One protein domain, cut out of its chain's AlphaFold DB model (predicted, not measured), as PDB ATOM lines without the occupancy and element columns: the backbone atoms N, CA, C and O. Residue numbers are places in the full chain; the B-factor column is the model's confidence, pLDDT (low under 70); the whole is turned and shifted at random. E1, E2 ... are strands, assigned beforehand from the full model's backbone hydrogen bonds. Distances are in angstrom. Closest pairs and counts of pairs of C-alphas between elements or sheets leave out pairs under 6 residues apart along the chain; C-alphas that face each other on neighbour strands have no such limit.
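AT A GLANCE: This is residues 202 to 262 of the 264 residues of an uncharacterized protein of Ophiocordyceps australis (UniProt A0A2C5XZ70). This domain has little regular structure: a strongly twisted sheet of four short strands, in the order E2, E3, E6, E5, has the small pair E1 and E4 beside it, E1 next to E5, and loops round Ala 216 and Asn 253 make the two ends. The 61 printed residues have six named strands, E1 to E6, and no named helix; both sheets are antiparallel. The class is all strand, with 24 residues in named elements; the whole is compact, radius of gyration of the C-alphas 11.3 A, spans 34 by 21 by 18 A.

HOW THE PARTS SIT: E1, residues 202 to 204, is antiparallel to E4, residues 228 to 230; N 202 and O 230, 2.9 A apart, are within hydrogen-bond range, as are the pairs named below. E2, residues 208 to 211, and E3, residues 222 to 225, form a hairpin, N 210 to O 223 2.9 A. E3 is antiparallel to E6, residues 258 to 261, N 224 to O 259 2.8 A. E5, residues 242 to 247, and E6 form a hairpin at 132 degrees, N 246 to O 260 2.8 A. The closest C-alphas of E1 and E5, Ser 202 and Lys 243, are 4.6 A apart.

IN THESE COORDINATES: E1 begins at C-alpha 202 (-33.029, 42.676, -18.493); E6 ends at C-alpha 261 (-25.115, 38.657, -17.874). E5 is 12.3 A long, E2 10.2 A.

THE WHOLE: The printed part has no cut. The E4 to E5 link is long. Residues 214 to 220, 232 to 241 and 250 to 254 have pLDDT under 70.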
ATOM      1  N   SER A 202     -33.226  41.685 -19.548       83.12
ATOM      2  CA  SER A 202     -33.029  42.676 -18.493       83.12
ATOM      3  C   SER A 202     -33.456  42.044 -17.173       83.12
ATOM      4  O   SER A 202     -34.578  41.557 -17.064       83.12
ATOM      5  N   CYS A 203     -32.564  42.020 -16.186       78.94
ATOM      6  CA  CYS A 203     -32.753  41.288 -14.937       78.94
ATOM      7  C   CYS A 203     -32.664  42.212 -13.718       78.94
ATOM      8  O   CYS A 203     -31.965  43.226 -13.747       78.94
ATOM      9  N   ARG A 204     -33.355  41.855 -12.634       80.81
ATOM     10  CA  ARG A 204     -33.331  42.567 -11.347       80.81
ATOM     11  C   ARG A 204     -33.433  41.598 -10.174       80.81
ATOM     12  O   ARG A 204     -33.838  40.450 -10.349       80.81
ATOM     13  N   ASN A 205     -33.117  42.107  -8.984       78.81
ATOM     14  CA  ASN A 205     -33.288  41.420  -7.701       78.81
ATOM     15  C   ASN A 205     -32.741  39.976  -7.684       78.81
ATOM     16  O   ASN A 205     -33.485  39.067  -7.324       78.81
ATOM     17  N   PRO A 206     -31.485  39.727  -8.106       78.50
ATOM     18  CA  PRO A 206     -30.912  38.393  -7.993       78.50
ATOM     19  C   PRO A 206     -30.696  38.030  -6.517       78.50
ATOM     20  O   PRO A 206     -30.167  38.841  -5.753       78.50
ATOM     21  N   ASP A 207     -31.017  36.794  -6.135       71.69
ATOM     22  CA  ASP A 207     -30.738  36.287  -4.783       71.69
ATOM     23  C   ASP A 207     -29.229  36.159  -4.544       71.69
ATOM     24  O   ASP A 207     -28.723  36.388  -3.444       71.69
ATOM     25  N   THR A 208     -28.485  35.804  -5.596       75.69
ATOM     26  CA  THR A 208     -27.022  35.797  -5.570       75.69
ATOM     27  C   THR A 208     -26.425  36.293  -6.877       75.69
ATOM     28  O   THR A 208     -26.946  36.054  -7.970       75.69
ATOM     29  N   GLN A 209     -25.281  36.966  -6.745       81.88
ATOM     30  CA  GLN A 209     -24.485  37.477  -7.849       81.88
ATOM     31  C   GLN A 209     -23.054  36.950  -7.722       81.88
ATOM     32  O   GLN A 209     -22.396  37.147  -6.699       81.88
ATOM     33  N   LYS A 210     -22.558  36.278  -8.761       81.50
ATOM     34  CA  LYS A 210     -21.188  35.761  -8.807       81.50
ATOM     35  C   LYS A 210     -20.480  36.238 -10.066       81.50
ATOM     36  O   LYS A 210     -20.867  35.879 -11.174       81.50
ATOM     37  N   THR A 211     -19.401  36.993  -9.892       79.88
ATOM     38  CA  THR A 211     -18.512  37.369 -10.995       79.88
ATOM     39  C   THR A 211     -17.702  36.154 -11.437       79.88
ATOM     40  O   THR A 211     -17.022  35.515 -10.630       79.88
ATOM     41  N   CYS A 212     -17.793  35.811 -12.715       75.50
ATOM     42  CA  CYS A 212     -16.992  34.768 -13.337       75.50
ATOM     43  C   CYS A 212     -15.608  35.298 -13.718       75.50
ATOM     44  O   CYS A 212     -15.393  36.507 -13.829       75.50
ATOM     45  N   ALA A 213     -14.667  34.377 -13.936       72.06
ATOM     46  CA  ALA A 213     -13.369  34.732 -14.491       72.06
ATOM     47  C   ALA A 213     -13.550  35.412 -15.867       72.06
ATOM     48  O   ALA A 213     -14.457  35.019 -16.607       72.06
ATOM     49  N   PRO A 214     -12.716  36.413 -16.209       65.12
ATOM     50  CA  PRO A 214     -12.757  37.047 -17.519       65.12
ATOM     51  C   PRO A 214     -12.578  36.016 -18.634       65.12
ATOM     52  O   PRO A 214     -11.760  35.101 -18.510       65.12
ATOM     53  N   ASP A 215     -13.332  36.172 -19.719       64.06
ATOM     54  CA  ASP A 215     -13.134  35.380 -20.928       64.06
ATOM     55  C   ASP A 215     -11.789  35.715 -21.609       64.06
ATOM     56  O   ASP A 215     -11.055  36.619 -21.202       64.06
ATOM     57  N   ALA A 216     -11.454  34.990 -22.679       58.19
ATOM     58  CA  ALA A 216     -10.226  35.222 -23.447       58.19
ATOM     59  C   ALA A 216     -10.133  36.637 -24.068       58.19
ATOM     60  O   ALA A 216      -9.052  37.045 -24.491       58.19
ATOM     61  N   SER A 217     -11.241  37.384 -24.107       58.91
ATOM     62  CA  SER A 217     -11.316  38.772 -24.577       58.91
ATOM     63  C   SER A 217     -11.207  39.792 -23.432       58.91
ATOM     64  O   SER A 217     -11.271  40.994 -23.681       58.91
ATOM     65  N   GLY A 218     -11.020  39.337 -22.188       62.66
ATOM     66  CA  GLY A 218     -10.927  40.176 -20.993       62.66
ATOM     67  C   GLY A 218     -12.279  40.626 -20.436       62.66
ATOM     68  O   GLY A 218     -12.306  41.394 -19.471       62.66
ATOM     69  N   ASN A 219     -13.397  40.149 -20.989       64.12
ATOM     70  CA  ASN A 219     -14.726  40.519 -20.522       64.12
ATOM     71  C   ASN A 219     -15.123  39.623 -19.350       64.12
ATOM     72  O   ASN A 219     -15.173  38.399 -19.462       64.12
ATOM     73  N   SER A 220     -15.412  40.236 -18.205       69.31
ATOM     74  CA  SER A 220     -15.998  39.510 -17.076       69.31
ATOM     75  C   SER A 220     -17.477  39.268 -17.344       69.31
ATOM     76  O   SER A 220     -18.130  40.089 -17.971       69.31
ATOM     77  N   GLN A 221     -18.011  38.154 -16.862       80.44
ATOM     78  CA  GLN A 221     -19.443  37.858 -16.886       80.44
ATOM     79  C   GLN A 221     -19.946  37.707 -15.458       80.44
ATOM     80  O   GLN A 221     -19.169  37.447 -14.536       80.44
ATOM     81  N   VAL A 222     -21.249  37.853 -15.273       82.44
ATOM     82  CA  VAL A 222     -21.883  37.698 -13.972       82.44
ATOM     83  C   VAL A 222     -22.957  36.631 -14.059       82.44
ATOM     84  O   VAL A 222     -23.882  36.738 -14.859       82.44
ATOM     85  N   LEU A 223     -22.839  35.612 -13.214       83.25
ATOM     86  CA  LEU A 223     -23.886  34.629 -12.993       83.25
ATOM     87  C   LEU A 223     -24.844  35.159 -11.924       83.25
ATOM     88  O   LEU A 223     -24.432  35.466 -10.802       83.25
ATOM     89  N   LEU A 224     -26.116  35.240 -12.285       82.69
ATOM     90  CA  LEU A 224     -27.237  35.525 -11.405       82.69
ATOM     91  C   LEU A 224     -27.977  34.226 -11.110       82.69
ATOM     92  O   LEU A 224     -28.201  33.431 -12.028       82.69
ATOM     93  N   GLN A 225     -28.397  34.039  -9.863       81.44
ATOM     94  CA  GLN A 225     -29.364  32.999  -9.507       81.44
ATOM     95  C   GLN A 225     -30.669  33.637  -9.054       81.44
ATOM     96  O   GLN A 225     -30.651  34.637  -8.332       81.44
ATOM     97  N   TRP A 226     -31.775  33.056  -9.513       77.25
ATOM     98  CA  TRP A 226     -33.135  33.512  -9.225       77.25
ATOM     99  C   TRP A 226     -33.471  34.975  -9.577       77.25
ATOM    100  O   TRP A 226     -34.282  35.578  -8.877       77.25
ATOM    101  N   PRO A 227     -32.912  35.599 -10.636       81.69
ATOM    102  CA  PRO A 227     -33.338  36.946 -10.999       81.69
ATOM    103  C   PRO A 227     -34.751  36.964 -11.605       81.69
ATOM    104  O   PRO A 227     -35.162  36.041 -12.317       81.69
ATOM    105  N   ALA A 228     -35.462  38.070 -11.397       81.50
ATOM    106  CA  ALA A 228     -36.640  38.412 -12.190       81.50
ATOM    107  C   ALA A 228     -36.175  39.036 -13.510       81.50
ATOM    108  O   ALA A 228     -35.458  40.041 -13.477       81.50
ATOM    109  N   CYS A 229     -36.543  38.449 -14.654       79.81
ATOM    110  CA  CYS A 229     -36.034  38.874 -15.957       79.81
ATOM    111  C   CYS A 229     -37.096  38.941 -17.055       79.81
ATOM    112  O   CYS A 229     -37.777  37.958 -17.357       79.81
ATOM    113  N   THR A 230     -37.094  40.065 -17.767       80.94
ATOM    114  CA  THR A 230     -37.821  40.266 -19.024       80.94
ATOM    115  C   THR A 230     -36.874  40.041 -20.201       80.94
ATOM    116  O   THR A 230     -35.759  40.561 -20.215       80.94
ATOM    117  N   CYS A 231     -37.282  39.242 -21.190       76.06
ATOM    118  CA  CYS A 231     -36.435  38.836 -22.320       76.06
ATOM    119  C   CYS A 231     -37.083  39.165 -23.675       76.06
ATOM    120  O   CYS A 231     -38.302  39.314 -23.773       76.06
ATOM    121  N   GLY A 232     -36.273  39.251 -24.734       68.62
ATOM    122  CA  GLY A 232     -36.759  39.510 -26.093       68.62
ATOM    123  C   GLY A 232     -37.302  40.931 -26.288       68.62
ATOM    124  O   GLY A 232     -36.756  41.893 -25.752       68.62
ATOM    125  N   GLU A 233     -38.379  41.079 -27.064       61.16
ATOM    126  CA  GLU A 233     -38.964  42.390 -27.410       61.16
ATOM    127  C   GLU A 233     -39.540  43.142 -26.194       61.16
ATOM    128  O   GLU A 233     -39.676  44.364 -26.228       61.16
ATOM    129  N   TYR A 234     -39.804  42.432 -25.093       59.03
ATOM    130  CA  TYR A 234     -40.319  42.986 -23.838       59.03
ATOM    131  C   TYR A 234     -39.221  43.425 -22.857       59.03
ATOM    132  O   TYR A 234     -39.525  43.990 -21.812       59.03
ATOM    133  N   ALA A 235     -37.936  43.231 -23.185       58.06
ATOM    134  CA  ALA A 235     -36.808  43.630 -22.331       58.06
ATOM    135  C   ALA A 235     -36.605  45.163 -22.235       58.06
ATOM    136  O   ALA A 235     -35.685  45.635 -21.557       58.06
ATOM    137  N   VAL A 236     -37.443  45.944 -22.929       51.03
ATOM    138  CA  VAL A 236     -37.311  47.387 -23.157       51.03
ATOM    139  C   VAL A 236     -38.425  48.138 -22.418       51.03
ATOM    140  O   VAL A 236     -39.358  48.645 -23.031       51.03
ATOM    141  N   GLY A 237     -38.378  48.193 -21.086       50.00
ATOM    142  CA  GLY A 237     -39.442  48.884 -20.343       50.00
ATOM    143  C   GLY A 237     -39.150  49.248 -18.896       50.00
ATOM    144  O   GLY A 237     -39.684  50.241 -18.413       50.00
ATOM    145  N   GLU A 238     -38.276  48.515 -18.212       51.50
ATOM    146  CA  GLU A 238     -38.027  48.743 -16.787       51.50
ATOM    147  C   GLU A 238     -36.583  49.190 -16.526       51.50
ATOM    148  O   GLU A 238     -35.649  48.793 -17.233       51.50
ATOM    149  N   GLU A 239     -36.393  50.044 -15.514       55.69
ATOM    150  CA  GLU A 239     -35.085  50.480 -15.008       55.69
ATOM    151  C   GLU A 239     -34.317  49.290 -14.405       55.69
ATOM    152  O   GLU A 239     -34.226  49.120 -13.196       55.69
ATOM    153  N   SER A 240     -33.776  48.429 -15.264       62.56
ATOM    154  CA  SER A 240     -32.892  47.335 -14.872       62.56
ATOM    155  C   SER A 240     -31.428  47.783 -14.937       62.56
ATOM    156  O   SER A 240     -30.915  48.291 -15.953       62.56
ATOM    157  N   ASP A 241     -30.740  47.583 -13.822       66.44
ATOM    158  CA  ASP A 241     -29.311  47.783 -13.648       66.44
ATOM    159  C   ASP A 241     -28.490  46.704 -14.380       66.44
ATOM    160  O   ASP A 241     -27.446  47.043 -14.954       66.44
ATOM    161  N   ILE A 242     -29.012  45.477 -14.518       76.56
ATOM    162  CA  ILE A 242     -28.326  44.327 -15.133       76.56
ATOM    163  C   ILE A 242     -28.945  43.936 -16.485       76.56
ATOM    164  O   ILE A 242     -30.063  43.431 -16.561       76.56
ATOM    165  N   LYS A 243     -28.198  44.137 -17.575       79.12
ATOM    166  CA  LYS A 243     -28.678  43.940 -18.956       79.12
ATOM    167  C   LYS A 243     -27.832  42.919 -19.711       79.12
ATOM    168  O   LYS A 243     -26.789  42.492 -19.227       79.12
ATOM    169  N   ASN A 244     -28.261  42.601 -20.935       78.88
ATOM    170  CA  ASN A 244     -27.563  41.695 -21.850       78.88
ATOM    171  C   ASN A 244     -27.362  40.311 -21.222       78.88
ATOM    172  O   ASN A 244     -26.258  39.766 -21.206       78.88
ATOM    173  N   CYS A 245     -28.444  39.775 -20.658       81.00
ATOM    174  CA  CYS A 245     -28.447  38.477 -20.008       81.00
ATOM    175  C   CYS A 245     -28.931  37.368 -20.947       81.00
ATOM    176  O   CYS A 245     -29.820  37.573 -21.777       81.00
ATOM    177  N   ILE A 246     -28.369  36.176 -20.773       81.12
ATOM    178  CA  ILE A 246     -28.872  34.915 -21.311       81.12
ATOM    179  C   ILE A 246     -29.375  34.098 -20.128       81.12
ATOM    180  O   ILE A 246     -28.623  33.847 -19.187       81.12
ATOM    181  N   CYS A 247     -30.636  33.689 -20.168       78.31
ATOM    182  CA  CYS A 247     -31.316  33.080 -19.032       78.31
ATOM    183  C   CYS A 247     -31.805  31.661 -19.329       78.31
ATOM    184  O   CYS A 247     -31.985  31.266 -20.483       78.31
ATOM    185  N   THR A 248     -32.062  30.899 -18.268       76.50
ATOM    186  CA  THR A 248     -32.863  29.673 -18.345       76.50
ATOM    187  C   THR A 248     -34.313  29.990 -18.741       76.50
ATOM    188  O   THR A 248     -34.676  31.145 -18.986       76.50
ATOM    189  N   ASN A 249     -35.157  28.962 -18.875       71.69
ATOM    190  CA  ASN A 249     -36.577  29.189 -19.130       71.69
ATOM    191  C   ASN A 249     -37.268  29.874 -17.942       71.69
ATOM    192  O   ASN A 249     -36.797  29.776 -16.807       71.69
ATOM    193  N   ALA A 250     -38.366  30.579 -18.219       64.25
ATOM    194  CA  ALA A 250     -39.214  31.140 -17.172       64.25
ATOM    195  C   ALA A 250     -39.750  30.015 -16.283       64.25
ATOM    196  O   ALA A 250     -40.227  29.009 -16.809       64.25
ATOM    197  N   LEU A 251     -39.643  30.196 -14.968       54.38
ATOM    198  CA  LEU A 251     -40.241  29.296 -13.988       54.38
ATOM    199  C   LEU A 251     -41.683  29.744 -13.701       54.38
ATOM    200  O   LEU A 251     -42.600  29.020 -14.051       54.38
ATOM    201  N   GLU A 252     -41.872  30.976 -13.207       50.44
ATOM    202  CA  GLU A 252     -43.166  31.648 -12.956       50.44
ATOM    203  C   GLU A 252     -42.921  33.167 -12.799       50.44
ATOM    204  O   GLU A 252     -41.840  33.564 -12.359       50.44
ATOM    205  N   ASN A 253     -43.879  34.037 -13.159       57.09
ATOM    206  CA  ASN A 253     -43.790  35.506 -12.977       57.09
ATOM    207  C   ASN A 253     -42.467  36.142 -13.447       57.09
ATOM    208  O   ASN A 253     -41.888  36.993 -12.776       57.09
ATOM    209  N   GLU A 254     -41.963  35.691 -14.597       65.00
ATOM    210  CA  GLU A 254     -40.707  36.161 -15.192       65.00
ATOM    211  C   GLU A 254     -39.422  35.814 -14.403       65.00
ATOM    212  O   GLU A 254     -38.326  36.193 -14.821       65.00
ATOM    213  N   PHE A 255     -39.492  35.015 -13.334       73.06
ATOM    214  CA  PHE A 255     -38.304  34.531 -12.625       73.06
ATOM    215  C   PHE A 255     -37.561  33.452 -13.408       73.06
ATOM    216  O   PHE A 255     -38.155  32.621 -14.104       73.06
ATOM    217  N   ARG A 256     -36.231  33.485 -13.306       76.12
ATOM    218  CA  ARG A 256     -35.311  32.572 -13.989       76.12
ATOM    219  C   ARG A 256     -34.412  31.895 -12.969       76.12
ATOM    220  O   ARG A 256     -33.863  32.567 -12.113       76.12
ATOM    221  N   GLU A 257     -34.210  30.586 -13.092       76.75
ATOM    222  CA  GLU A 257     -33.293  29.840 -12.214       76.75
ATOM    223  C   GLU A 257     -31.876  30.437 -12.255       76.75
ATOM    224  O   GLU A 257     -31.247  30.671 -11.222       76.75
ATOM    225  N   LYS A 258     -31.372  30.694 -13.470       82.19
ATOM    226  CA  LYS A 258     -30.021  31.202 -13.712       82.19
ATOM    227  C   LYS A 258     -30.013  32.145 -14.902       82.19
ATOM    228  O   LYS A 258     -30.664  31.885 -15.915       82.19
ATOM    229  N   CYS A 259     -29.211  33.197 -14.801       81.88
ATOM    230  CA  CYS A 259     -28.875  34.053 -15.930       81.88
ATOM    231  C   CYS A 259     -27.385  34.369 -15.937       81.88
ATOM    232  O   CYS A 259     -26.803  34.639 -14.893       81.88
ATOM    233  N   VAL A 260     -26.773  34.380 -17.115       84.06
ATOM    234  CA  VAL A 260     -25.419  34.902 -17.317       84.06
ATOM    235  C   VAL A 260     -25.541  36.239 -18.019       84.06
ATOM    236  O   VAL A 260     -26.116  36.319 -19.101       84.06
ATOM    237  N   CYS A 261     -25.011  37.285 -17.401       82.75
ATOM    238  CA  CYS A 261     -25.115  38.657 -17.874       82.75
ATOM    239  C   CYS A 261     -23.736  39.250 -18.132       82.75
ATOM    240  O   CYS A 261     -22.785  38.996 -17.386       82.75
ATOM    241  N   SER A 262     -23.640  40.091 -19.155       76.81
ATOM    242  CA  SER A 262     -22.470  40.943 -19.336       76.81
ATOM    243  C   SER A 262     -22.586  42.170 -18.419       76.81
ATOM    244  O   SER A 262     -23.581  42.894 -18.508       76.81
TER     245      SER A 262